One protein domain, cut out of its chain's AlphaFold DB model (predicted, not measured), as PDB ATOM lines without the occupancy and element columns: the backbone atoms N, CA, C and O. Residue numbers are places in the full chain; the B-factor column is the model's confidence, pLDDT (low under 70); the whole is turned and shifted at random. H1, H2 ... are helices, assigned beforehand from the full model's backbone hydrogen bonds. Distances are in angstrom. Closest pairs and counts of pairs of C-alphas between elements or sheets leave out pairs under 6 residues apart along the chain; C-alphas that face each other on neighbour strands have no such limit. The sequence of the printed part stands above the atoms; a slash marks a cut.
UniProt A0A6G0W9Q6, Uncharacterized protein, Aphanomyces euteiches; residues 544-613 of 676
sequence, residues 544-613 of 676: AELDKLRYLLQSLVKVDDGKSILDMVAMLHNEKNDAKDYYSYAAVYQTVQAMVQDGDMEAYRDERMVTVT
ATOM      1  N   ALA A 544      53.248  16.018  68.665       81.00
ATOM      2  CA  ALA A 544      51.956  16.230  69.318       81.00
ATOM      3  C   ALA A 544      52.060  17.067  70.609       81.00
ATOM      4  O   ALA A 544      51.200  17.908  70.865       81.00
ATOM      5  N   GLU A 545      53.115  16.886  71.411       83.38
ATOM      6  CA  GLU A 545      53.363  17.707  72.604       83.38
ATOM      7  C   GLU A 545      53.784  19.137  72.241       83.38
ATOM      8  O   GLU A 545      53.364  20.080  72.909       83.38
ATOM      9  N   LEU A 546      54.563  19.313  71.167       82.88
ATOM     10  CA  LEU A 546      54.908  20.631  70.626       82.88
ATOM     11  C   LEU A 546      53.663  21.367  70.114       82.88
ATOM     12  O   LEU A 546      53.463  22.523  70.474       82.88
ATOM     13  N   ASP A 547      52.799  20.700  69.345       84.31
ATOM     14  CA  ASP A 547      51.546  21.272  68.838       84.31
ATOM     15  C   ASP A 547      50.566  21.609  69.988       84.31
ATOM     16  O   ASP A 547      49.940  22.674  69.987       84.31
ATOM     17  N   LYS A 548      50.498  20.767  71.033       85.81
ATOM     18  CA  LYS A 548      49.743  21.033  72.274       85.81
ATOM     19  C   LYS A 548      50.282  22.259  73.023       85.81
ATOM     20  O   LYS A 548      49.507  23.139  73.400       85.81
ATOM     21  N   LEU A 549      51.601  22.356  73.197       88.00
ATOM     22  CA  LEU A 549      52.273  23.498  73.829       88.00
ATOM     23  C   LEU A 549      52.014  24.787  73.020       88.00
ATOM     24  O   LEU A 549      51.623  25.807  73.592       88.00
ATOM     25  N   ARG A 550      52.125  24.724  71.684       87.50
ATOM     26  CA  ARG A 550      51.824  25.818  70.737       87.50
ATOM     27  C   ARG A 550      50.403  26.357  70.938       87.50
ATOM     28  O   ARG A 550      50.216  27.570  71.033       87.50
ATOM     29  N   TYR A 551      49.414  25.471  71.079       85.75
ATOM     30  CA  TYR A 551      48.022  25.833  71.370       85.75
ATOM     31  C   TYR A 551      47.852  26.502  72.747       85.75
ATOM     32  O   TYR A 551      47.199  27.543  72.842       85.75
ATOM     33  N   LEU A 552      48.470  25.953  73.801       85.75
ATOM     34  CA  LEU A 552      48.398  26.502  75.163       85.75
ATOM     35  C   LEU A 552      49.051  27.890  75.271       85.75
ATOM     36  O   LEU A 552      48.484  28.793  75.882       85.75
ATOM     37  N   LEU A 553      50.194  28.126  74.623       84.75
ATOM     38  CA  LEU A 553      50.765  29.477  74.537       84.75
ATOM     39  C   LEU A 553      49.827  30.436  73.799       84.75
ATOM     40  O   LEU A 553      49.602  31.562  74.250       84.75
ATOM     41  N   GLN A 554      49.221  29.982  72.700       81.75
ATOM     42  CA  GLN A 554      48.292  30.799  71.927       81.75
ATOM     43  C   GLN A 554      46.957  31.063  72.651       81.75
ATOM     44  O   GLN A 554      46.201  31.924  72.197       81.75
ATOM     45  N   SER A 555      46.624  30.371  73.748       78.75
ATOM     46  CA  SER A 555      45.523  30.765  74.643       78.75
ATOM     47  C   SER A 555      46.002  31.741  75.723       78.75
ATOM     48  O   SER A 555      45.383  32.789  75.899       78.75
ATOM     49  N   LEU A 556      47.149  31.486  76.362       75.25
ATOM     50  CA  LEU A 556      47.718  32.334  77.421       75.25
ATOM     51  C   LEU A 556      48.052  33.767  76.962       75.25
ATOM     52  O   LEU A 556      47.841  34.719  77.721       75.25
ATOM     53  N   VAL A 557      48.526  33.930  75.721       71.00
ATOM     54  CA  VAL A 557      48.834  35.240  75.108       71.00
ATOM     55  C   VAL A 557      47.566  36.061  74.821       71.00
ATOM     56  O   VAL A 557      47.620  37.284  74.856       71.00
ATOM     57  N   LYS A 558      46.401  35.426  74.616       67.12
ATOM     58  CA  LYS A 558      45.120  36.137  74.394       67.12
ATOM     59  C   LYS A 558      44.568  36.814  75.656       67.12
ATOM     60  O   LYS A 558      43.634  37.599  75.543       67.12
ATOM     61  N   VAL A 559      45.100  36.483  76.838       59.25
ATOM     62  CA  VAL A 559      44.578  36.959  78.132       59.25
ATOM     63  C   VAL A 559      45.299  38.217  78.629       59.25
ATOM     64  O   VAL A 559      44.650  39.073  79.215       59.25
ATOM     65  N   ASP A 560      46.605  38.376  78.364       52.22
ATOM     66  CA  ASP A 560      47.348  39.596  78.726       52.22
ATOM     67  C   ASP A 560      48.483  39.914  77.741       52.22
ATOM     68  O   ASP A 560      49.430  39.145  77.569       52.22
ATOM     69  N   ASP A 561      48.452  41.137  77.222       56.34
ATOM     70  CA  ASP A 561      49.312  41.718  76.181       56.34
ATOM     71  C   ASP A 561      50.801  41.946  76.566       56.34
ATOM     72  O   ASP A 561      51.495  42.750  75.935       56.34
ATOM     73  N   GLY A 562      51.305  41.320  77.640       58.72
ATOM     74  CA  GLY A 562      52.569  41.741  78.264       58.72
ATOM     75  C   GLY A 562      53.323  40.748  79.151       58.72
ATOM     76  O   GLY A 562      54.126  41.191  79.988       58.72
ATOM     77  N   LYS A 563      53.081  39.444  78.981       69.19
ATOM     78  CA  LYS A 563      53.731  38.361  79.741       69.19
ATOM     79  C   LYS A 563      55.144  38.051  79.236       69.19
ATOM     80  O   LYS A 563      55.450  38.205  78.059       69.19
ATOM     81  N   SER A 564      56.014  37.624  80.151       77.69
ATOM     82  CA  SER A 564      57.386  37.175  79.852       77.69
ATOM     83  C   SER A 564      57.425  35.665  79.591       77.69
ATOM     84  O   SER A 564      56.538  34.946  80.031       77.69
ATOM     85  N   ILE A 565      58.487  35.135  78.977       79.06
ATOM     86  CA  ILE A 565      58.661  33.676  78.793       79.06
ATOM     87  C   ILE A 565      58.637  32.938  80.146       79.06
ATOM     88  O   ILE A 565      58.008  31.896  80.277       79.06
ATOM     89  N   LEU A 566      59.240  33.531  81.183       80.12
ATOM     90  CA  LEU A 566      59.225  32.996  82.553       80.12
ATOM     91  C   LEU A 566      57.812  32.972  83.177       80.12
ATOM     92  O   LEU A 566      57.509  32.125  84.007       80.12
ATOM     93  N   ASP A 567      56.967  33.914  82.761       79.00
ATOM     94  CA  ASP A 567      55.584  34.115  83.212       79.00
ATOM     95  C   ASP A 567      54.641  33.138  82.484       79.00
ATOM     96  O   ASP A 567      53.782  32.513  83.094       79.00
ATOM     97  N   MET A 568      54.884  32.904  81.187       80.19
ATOM     98  CA  MET A 568      54.212  31.861  80.405       80.19
ATOM     99  C   MET A 568      54.507  30.456  80.953       80.19
ATOM    100  O   MET A 568      53.574  29.671  81.096       80.19
ATOM    101  N   VAL A 569      55.754  30.152  81.343       85.44
ATOM    102  CA  VAL A 569      56.089  28.893  82.045       85.44
ATOM    103  C   VAL A 569      55.324  28.781  83.370       85.44
ATOM    104  O   VAL A 569      54.681  27.764  83.613       85.44
ATOM    105  N   ALA A 570      55.326  29.832  84.196       83.12
ATOM    106  CA  ALA A 570      54.613  29.828  85.476       83.12
ATOM    107  C   ALA A 570      53.088  29.660  85.321       83.12
ATOM    108  O   ALA A 570      52.458  29.014  86.153       83.12
ATOM    109  N   MET A 571      52.488  30.192  84.250       77.94
ATOM    110  CA  MET A 571      51.075  29.954  83.940       77.94
ATOM    111  C   MET A 571      50.803  28.538  83.423       77.94
ATOM    112  O   MET A 571      49.778  27.965  83.784       77.94
ATOM    113  N   LEU A 572      51.693  27.961  82.608       81.44
ATOM    114  CA  LEU A 572      51.559  26.579  82.124       81.44
ATOM    115  C   LEU A 572      51.577  25.556  83.273       81.44
ATOM    116  O   LEU A 572      50.901  24.542  83.171       81.44
ATOM    117  N   HIS A 573      52.299  25.837  84.365       82.25
ATOM    118  CA  HIS A 573      52.372  24.983  85.565       82.25
ATOM    119  C   HIS A 573      51.404  25.392  86.693       82.25
ATOM    120  O   HIS A 573      51.547  24.925  87.820       82.25
ATOM    121  N   ASN A 574      50.447  26.287  86.433       79.19
ATOM    122  CA  ASN A 574      49.466  26.722  87.429       79.19
ATOM    123  C   ASN A 574      48.296  25.725  87.519       79.19
ATOM    124  O   ASN A 574      47.791  25.289  86.490       79.19
ATOM    125  N   GLU A 575      47.806  25.446  88.731       57.72
ATOM    126  CA  GLU A 575      46.808  24.408  89.067       57.72
ATOM    127  C   GLU A 575      45.471  24.513  88.306       57.72
ATOM    128  O   GLU A 575      44.703  23.561  88.275       57.72
ATOM    129  N   LYS A 576      45.183  25.658  87.670       61.00
ATOM    130  CA  LYS A 576      44.012  25.854  86.792       61.00
ATOM    131  C   LYS A 576      44.173  25.282  85.378       61.00
ATOM    132  O   LYS A 576      43.224  25.333  84.603       61.00
ATOM    133  N   ASN A 577      45.363  24.808  85.025       61.16
ATOM    134  CA  ASN A 577      45.605  24.009  83.835       61.16
ATOM    135  C   ASN A 577      45.824  22.560  84.291       61.16
ATOM    136  O   ASN A 577      46.898  22.243  84.790       61.16
ATOM    137  N   ASP A 578      44.865  21.661  84.046       54.84
ATOM    138  CA  ASP A 578      44.961  20.217  84.362       54.84
ATOM    139  C   ASP A 578      46.034  19.451  83.543       54.84
ATOM    140  O   ASP A 578      46.032  18.220  83.435       54.84
ATOM    141  N   ALA A 579      46.972  20.171  82.927       58.12
ATOM    142  CA  ALA A 579      48.097  19.618  82.201       58.12
ATOM    143  C   ALA A 579      49.140  19.063  83.184       58.12
ATOM    144  O   ALA A 579      49.942  19.802  83.748       58.12
ATOM    145  N   LYS A 580      49.214  17.731  83.294       56.59
ATOM    146  CA  LYS A 580      50.309  16.995  83.967       56.59
ATOM    147  C   LYS A 580      51.693  17.172  83.299       56.59
ATOM    148  O   LYS A 580      52.650  16.497  83.680       56.59
ATOM    149  N   ASP A 581      51.810  18.062  82.318       68.81
ATOM    150  CA  ASP A 581      52.923  18.152  81.377       68.81
ATOM    151  C   ASP A 581      53.897  19.263  81.808       68.81
ATOM    152  O   ASP A 581      53.695  20.452  81.546       68.81
ATOM    153  N   TYR A 582      54.991  18.882  82.468       79.19
ATOM    154  CA  TYR A 582      55.999  19.821  82.970       79.19
ATOM    155  C   TYR A 582      56.907  20.369  81.853       79.19
ATOM    156  O   TYR A 582      58.061  19.968  81.699       79.19
ATOM    157  N   TYR A 583      56.404  21.334  81.078       84.50
ATOM    158  CA  TYR A 583      57.190  22.004  80.035       84.50
ATOM    159  C   TYR A 583      58.395  22.771  80.604       84.50
ATOM    160  O   TYR A 583      58.253  23.613  81.492       84.50
ATOM    161  N   SER A 584      59.590  22.526  80.064       86.56
ATOM    162  CA  SER A 584      60.804  23.245  80.474       86.56
ATOM    163  C   SER A 584      60.864  24.661  79.884       86.56
ATOM    164  O   SER A 584      60.335  24.922  78.801       86.56
ATOM    165  N   TYR A 585      61.590  25.573  80.544       85.00
ATOM    166  CA  TYR A 585      61.837  26.918  80.004       85.00
ATOM    167  C   TYR A 585      62.469  26.880  78.603       85.00
ATOM    168  O   TYR A 585      62.127  27.703  77.762       85.00
ATOM    169  N   ALA A 586      63.352  25.912  78.328       84.00
ATOM    170  CA  ALA A 586      63.976  25.757  77.015       84.00
ATOM    171  C   ALA A 586      62.958  25.360  75.930       84.00
ATOM    172  O   ALA A 586      62.968  25.951  74.853       84.00
ATOM    173  N   ALA A 587      62.045  24.429  76.231       86.38
ATOM    174  CA  ALA A 587      60.987  24.022  75.306       86.38
ATOM    175  C   ALA A 587      60.009  25.172  75.013       86.38
ATOM    176  O   ALA A 587      59.680  25.428  73.853       86.38
ATOM    177  N   VAL A 588      59.599  25.920  76.044       86.12
ATOM    178  CA  VAL A 588      58.748  27.113  75.882       86.12
ATOM    179  C   VAL A 588      59.483  28.215  75.111       86.12
ATOM    180  O   VAL A 588      58.906  28.832  74.225       86.12
ATOM    181  N   TYR A 589      60.776  28.435  75.365       85.62
ATOM    182  CA  TYR A 589      61.584  29.404  74.620       85.62
ATOM    183  C   TYR A 589      61.691  29.052  73.124       85.62
ATOM    184  O   TYR A 589      61.464  29.908  72.271       85.62
ATOM    185  N   GLN A 590      61.993  27.790  72.798       87.12
ATOM    186  CA  GLN A 590      62.121  27.316  71.414       87.12
ATOM    187  C   GLN A 590      60.792  27.368  70.650       87.12
ATOM    188  O   GLN A 590      60.764  27.818  69.508       87.12
ATOM    189  N   THR A 591      59.683  26.966  71.273       87.44
ATOM    190  CA  THR A 591      58.348  27.015  70.644       87.44
ATOM    191  C   THR A 591      57.843  28.443  70.455       87.44
ATOM    192  O   THR A 591      57.326  28.758  69.387       87.44
ATOM    193  N   VAL A 592      58.083  29.345  71.416       85.62
ATOM    194  CA  VAL A 592      57.850  30.790  71.243       85.62
ATOM    195  C   VAL A 592      58.670  31.342  70.069       85.62
ATOM    196  O   VAL A 592      58.139  32.106  69.268       85.62
ATOM    197  N   GLN A 593      59.938  30.938  69.915       83.69
ATOM    198  CA  GLN A 593      60.754  31.334  68.761       83.69
ATOM    199  C   GLN A 593      60.256  30.743  67.433       83.69
ATOM    200  O   GLN A 593      60.282  31.452  66.430       83.69
ATOM    201  N   ALA A 594      59.781  29.494  67.414       84.56
ATOM    202  CA  ALA A 594      59.209  28.867  66.221       84.56
ATOM    203  C   ALA A 594      57.926  29.588  65.777       84.56
ATOM    204  O   ALA A 594      57.858  30.058  64.649       84.56
ATOM    205  N   MET A 595      56.980  29.827  66.695       83.50
ATOM    206  CA  MET A 595      55.766  30.616  66.425       83.50
ATOM    207  C   MET A 595      56.076  32.026  65.893       83.50
ATOM    208  O   MET A 595      55.291  32.581  65.130       83.50
ATOM    209  N   VAL A 596      57.221  32.603  66.272       84.06
ATOM    210  CA  VAL A 596      57.702  33.892  65.751       84.06
ATOM    211  C   VAL A 596      58.305  33.791  64.344       84.06
ATOM    212  O   VAL A 596      58.174  34.729  63.562       84.06
ATOM    213  N   GLN A 597      58.943  32.672  63.998       81.12
ATOM    214  CA  GLN A 597      59.428  32.404  62.636       81.12
ATOM    215  C   GLN A 597      58.270  32.069  61.684       81.12
ATOM    216  O   GLN A 597      58.265  32.532  60.547       81.12
ATOM    217  N   ASP A 598      57.259  31.353  62.181       80.44
ATOM    218  CA  ASP A 598      56.016  31.025  61.471       80.44
ATOM    219  C   ASP A 598      55.103  32.253  61.248       80.44
ATOM    220  O   ASP A 598      54.126  32.179  60.504       80.44
ATOM    221  N   GLY A 599      55.383  33.381  61.915       75.81
ATOM    222  CA  GLY A 599      54.563  34.598  61.878       75.81
ATOM    223  C   GLY A 599      53.300  34.560  62.749       75.81
ATOM    224  O   GLY A 599      52.569  35.546  62.796       75.81
ATOM    225  N   ASP A 600      53.056  33.465  63.480       75.00
ATOM    226  CA  ASP A 600      51.964  33.320  64.456       75.00
ATOM    227  C   ASP A 600      52.167  34.165  65.731       75.00
ATOM    228  O   ASP A 600      51.227  34.342  66.510       75.00
ATOM    229  N   MET A 601      53.369  34.712  65.948       74.56
ATOM    230  CA  MET A 601      53.644  35.774  66.920       74.56
ATOM    231  C   MET A 601      54.661  36.798  66.389       74.56
ATOM    232  O   MET A 601      55.561  36.478  65.621       74.56
ATOM    233  N   GLU A 602      54.562  38.041  66.849       71.50
ATOM    234  CA  GLU A 602      55.498  39.118  66.529       71.50
ATOM    235  C   GLU A 602      56.753  39.062  67.419       71.50
ATOM    236  O   GLU A 602      56.676  38.924  68.646       71.50
ATOM    237  N   ALA A 603      57.932  39.210  66.807       65.56
ATOM    238  CA  ALA A 603      59.208  39.306  67.514       65.56
ATOM    239  C   ALA A 603      59.345  40.662  68.229       65.56
ATOM    240  O   ALA A 603      59.519  41.693  67.576       65.56
ATOM    241  N   TYR A 604      59.350  40.672  69.564       59.47
ATOM    242  CA  TYR A 604      59.557  41.911  70.318       59.47
ATOM    243  C   TYR A 604      60.936  42.535  70.043       59.47
ATOM    244  O   TYR A 604      61.971  41.924  70.328       59.47
ATOM    245  N   ARG A 605      60.951  43.783  69.558       54.94
ATOM    246  CA  ARG A 605      62.143  44.645  69.543       54.94
ATOM    247  C   ARG A 605      62.121  45.588  70.747       54.94
ATOM    248  O   ARG A 605      61.086  46.127  71.128       54.94
ATOM    249  N   ASP A 606      63.282  45.730  71.371       45.19
ATOM    250  CA  ASP A 606      63.445  46.259  72.727       45.19
ATOM    251  C   ASP A 606      63.543  47.796  72.762       45.19
ATOM    252  O   ASP A 606      64.626  48.356  72.893       45.19
ATOM    253  N   GLU A 607      62.401  48.481  72.633       46.75
ATOM    254  CA  GLU A 607      62.334  49.950  72.493       46.75
ATOM    255  C   GLU A 607      61.634  50.683  73.661       46.75
ATOM    256  O   GLU A 607      61.129  51.795  73.503       46.75
ATOM    257  N   ARG A 608      61.608  50.108  74.876       45.41
ATOM    258  CA  ARG A 608      61.122  50.814  76.086       45.41
ATOM    259  C   ARG A 608      62.089  50.784  77.268       45.41
ATOM    260  O   ARG A 608      61.900  50.085  78.260       45.41
ATOM    261  N   MET A 609      63.075  51.672  77.193       41.00
ATOM    262  CA  MET A 609      63.857  52.131  78.341       41.00
ATOM    263  C   MET A 609      62.989  53.021  79.253       41.00
ATOM    264  O   MET A 609      62.802  54.204  78.976       41.00
ATOM    265  N   VAL A 610      62.437  52.460  80.336       41.97
ATOM    266  CA  VAL A 610      61.608  53.207  81.305       41.97
ATOM    267  C   VAL A 610      62.487  53.962  82.307       41.97
ATOM    268  O   VAL A 610      63.211  53.360  83.097       41.97
ATOM    269  N   THR A 611      62.395  55.292  82.295       38.78
ATOM    270  CA  THR A 611      63.149  56.211  83.156       38.78
ATOM    271  C   THR A 611      62.432  56.451  84.490       38.78
ATOM    272  O   THR A 611      61.501  57.246  84.587       38.78
ATOM    273  N   VAL A 612      62.883  55.783  85.557       35.81
ATOM    274  CA  VAL A 612      62.371  56.024  86.918       35.81
ATOM    275  C   VAL A 612      63.107  57.213  87.532       35.81
ATOM    276  O   VAL A 612      64.284  57.128  87.879       35.81
ATOM    277  N   THR A 613      62.404  58.332  87.691       38.81
ATOM    278  CA  THR A 613      62.936  59.529  88.348       38.81
ATOM    279  C   THR A 613      63.008  59.321  89.860       38.81
ATOM    280  O   THR A 613      62.019  59.507  90.571       38.81
TER     281      THR A 613
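Overview. This is residues 544 to 613 of the 676 residues of an uncharacterized protein of Aphanomyces euteiches (UniProt A0A6G0W9Q6). Three short helices, H1, H2 and H3, cross one another at wide angles and make a small body in which each touches the other two; from it residues 605 to 613 stick out as a free tail that makes much of the length. The 70 printed residues have three named helices, H1, H2 and H3 in that order, and no named strand. The class is all helix, with under half of the residues, 34 of 70, in named elements. The whole is elongated and only just loose, close to compact, with a radius of gyration of the C-alphas of 13.4 A and spans of 44 by 28 by 21 A.

Along the chain. H1, residues 544 to 556, is 18.5 A long and begins with C-alpha 544 at (51.956, 16.230, 69.318). H2, residues 565 to 572, is 10.6 A long. H3, residues 585 to 597, is 18.4 A long and ends with C-alpha 597 at (59.428, 32.404, 62.636).

Arrangement. H1 touches H2 with residues 552 to 556 alone, about perpendicular at 80 degrees; their closest C-alphas, of Leu 556 and Met 568, are 7.2 A apart. H1 touches H3, about perpendicular at 80 degrees, with the C-alphas of Arg 550 and Thr 591 closest at 6.6 A. H3 touches H2 with residues 585 to 589 alone, only just about perpendicular at 72 degrees; the closest C-alphas, of Val 569 and Tyr 585, are 6.4 A apart. In H1, H2 and H3 every O i to N i+4 pair is within hydrogen-bond range.

Size, cuts and confidence. The C-alphas of Ala 544 and Thr 613, the two farthest apart, are 48.6 A apart. Without residues 605 to 613, which stand free, the body spans 29 by 25 by 17 A. The printed part has no cut; the link from H1 to H2 is short, and that from H2 to H3, residues 573 to 584, is long. Mean pLDDT of the printed part is 72.4, with residues 558 to 563, 575 to 581 and 603 to 613 under 70.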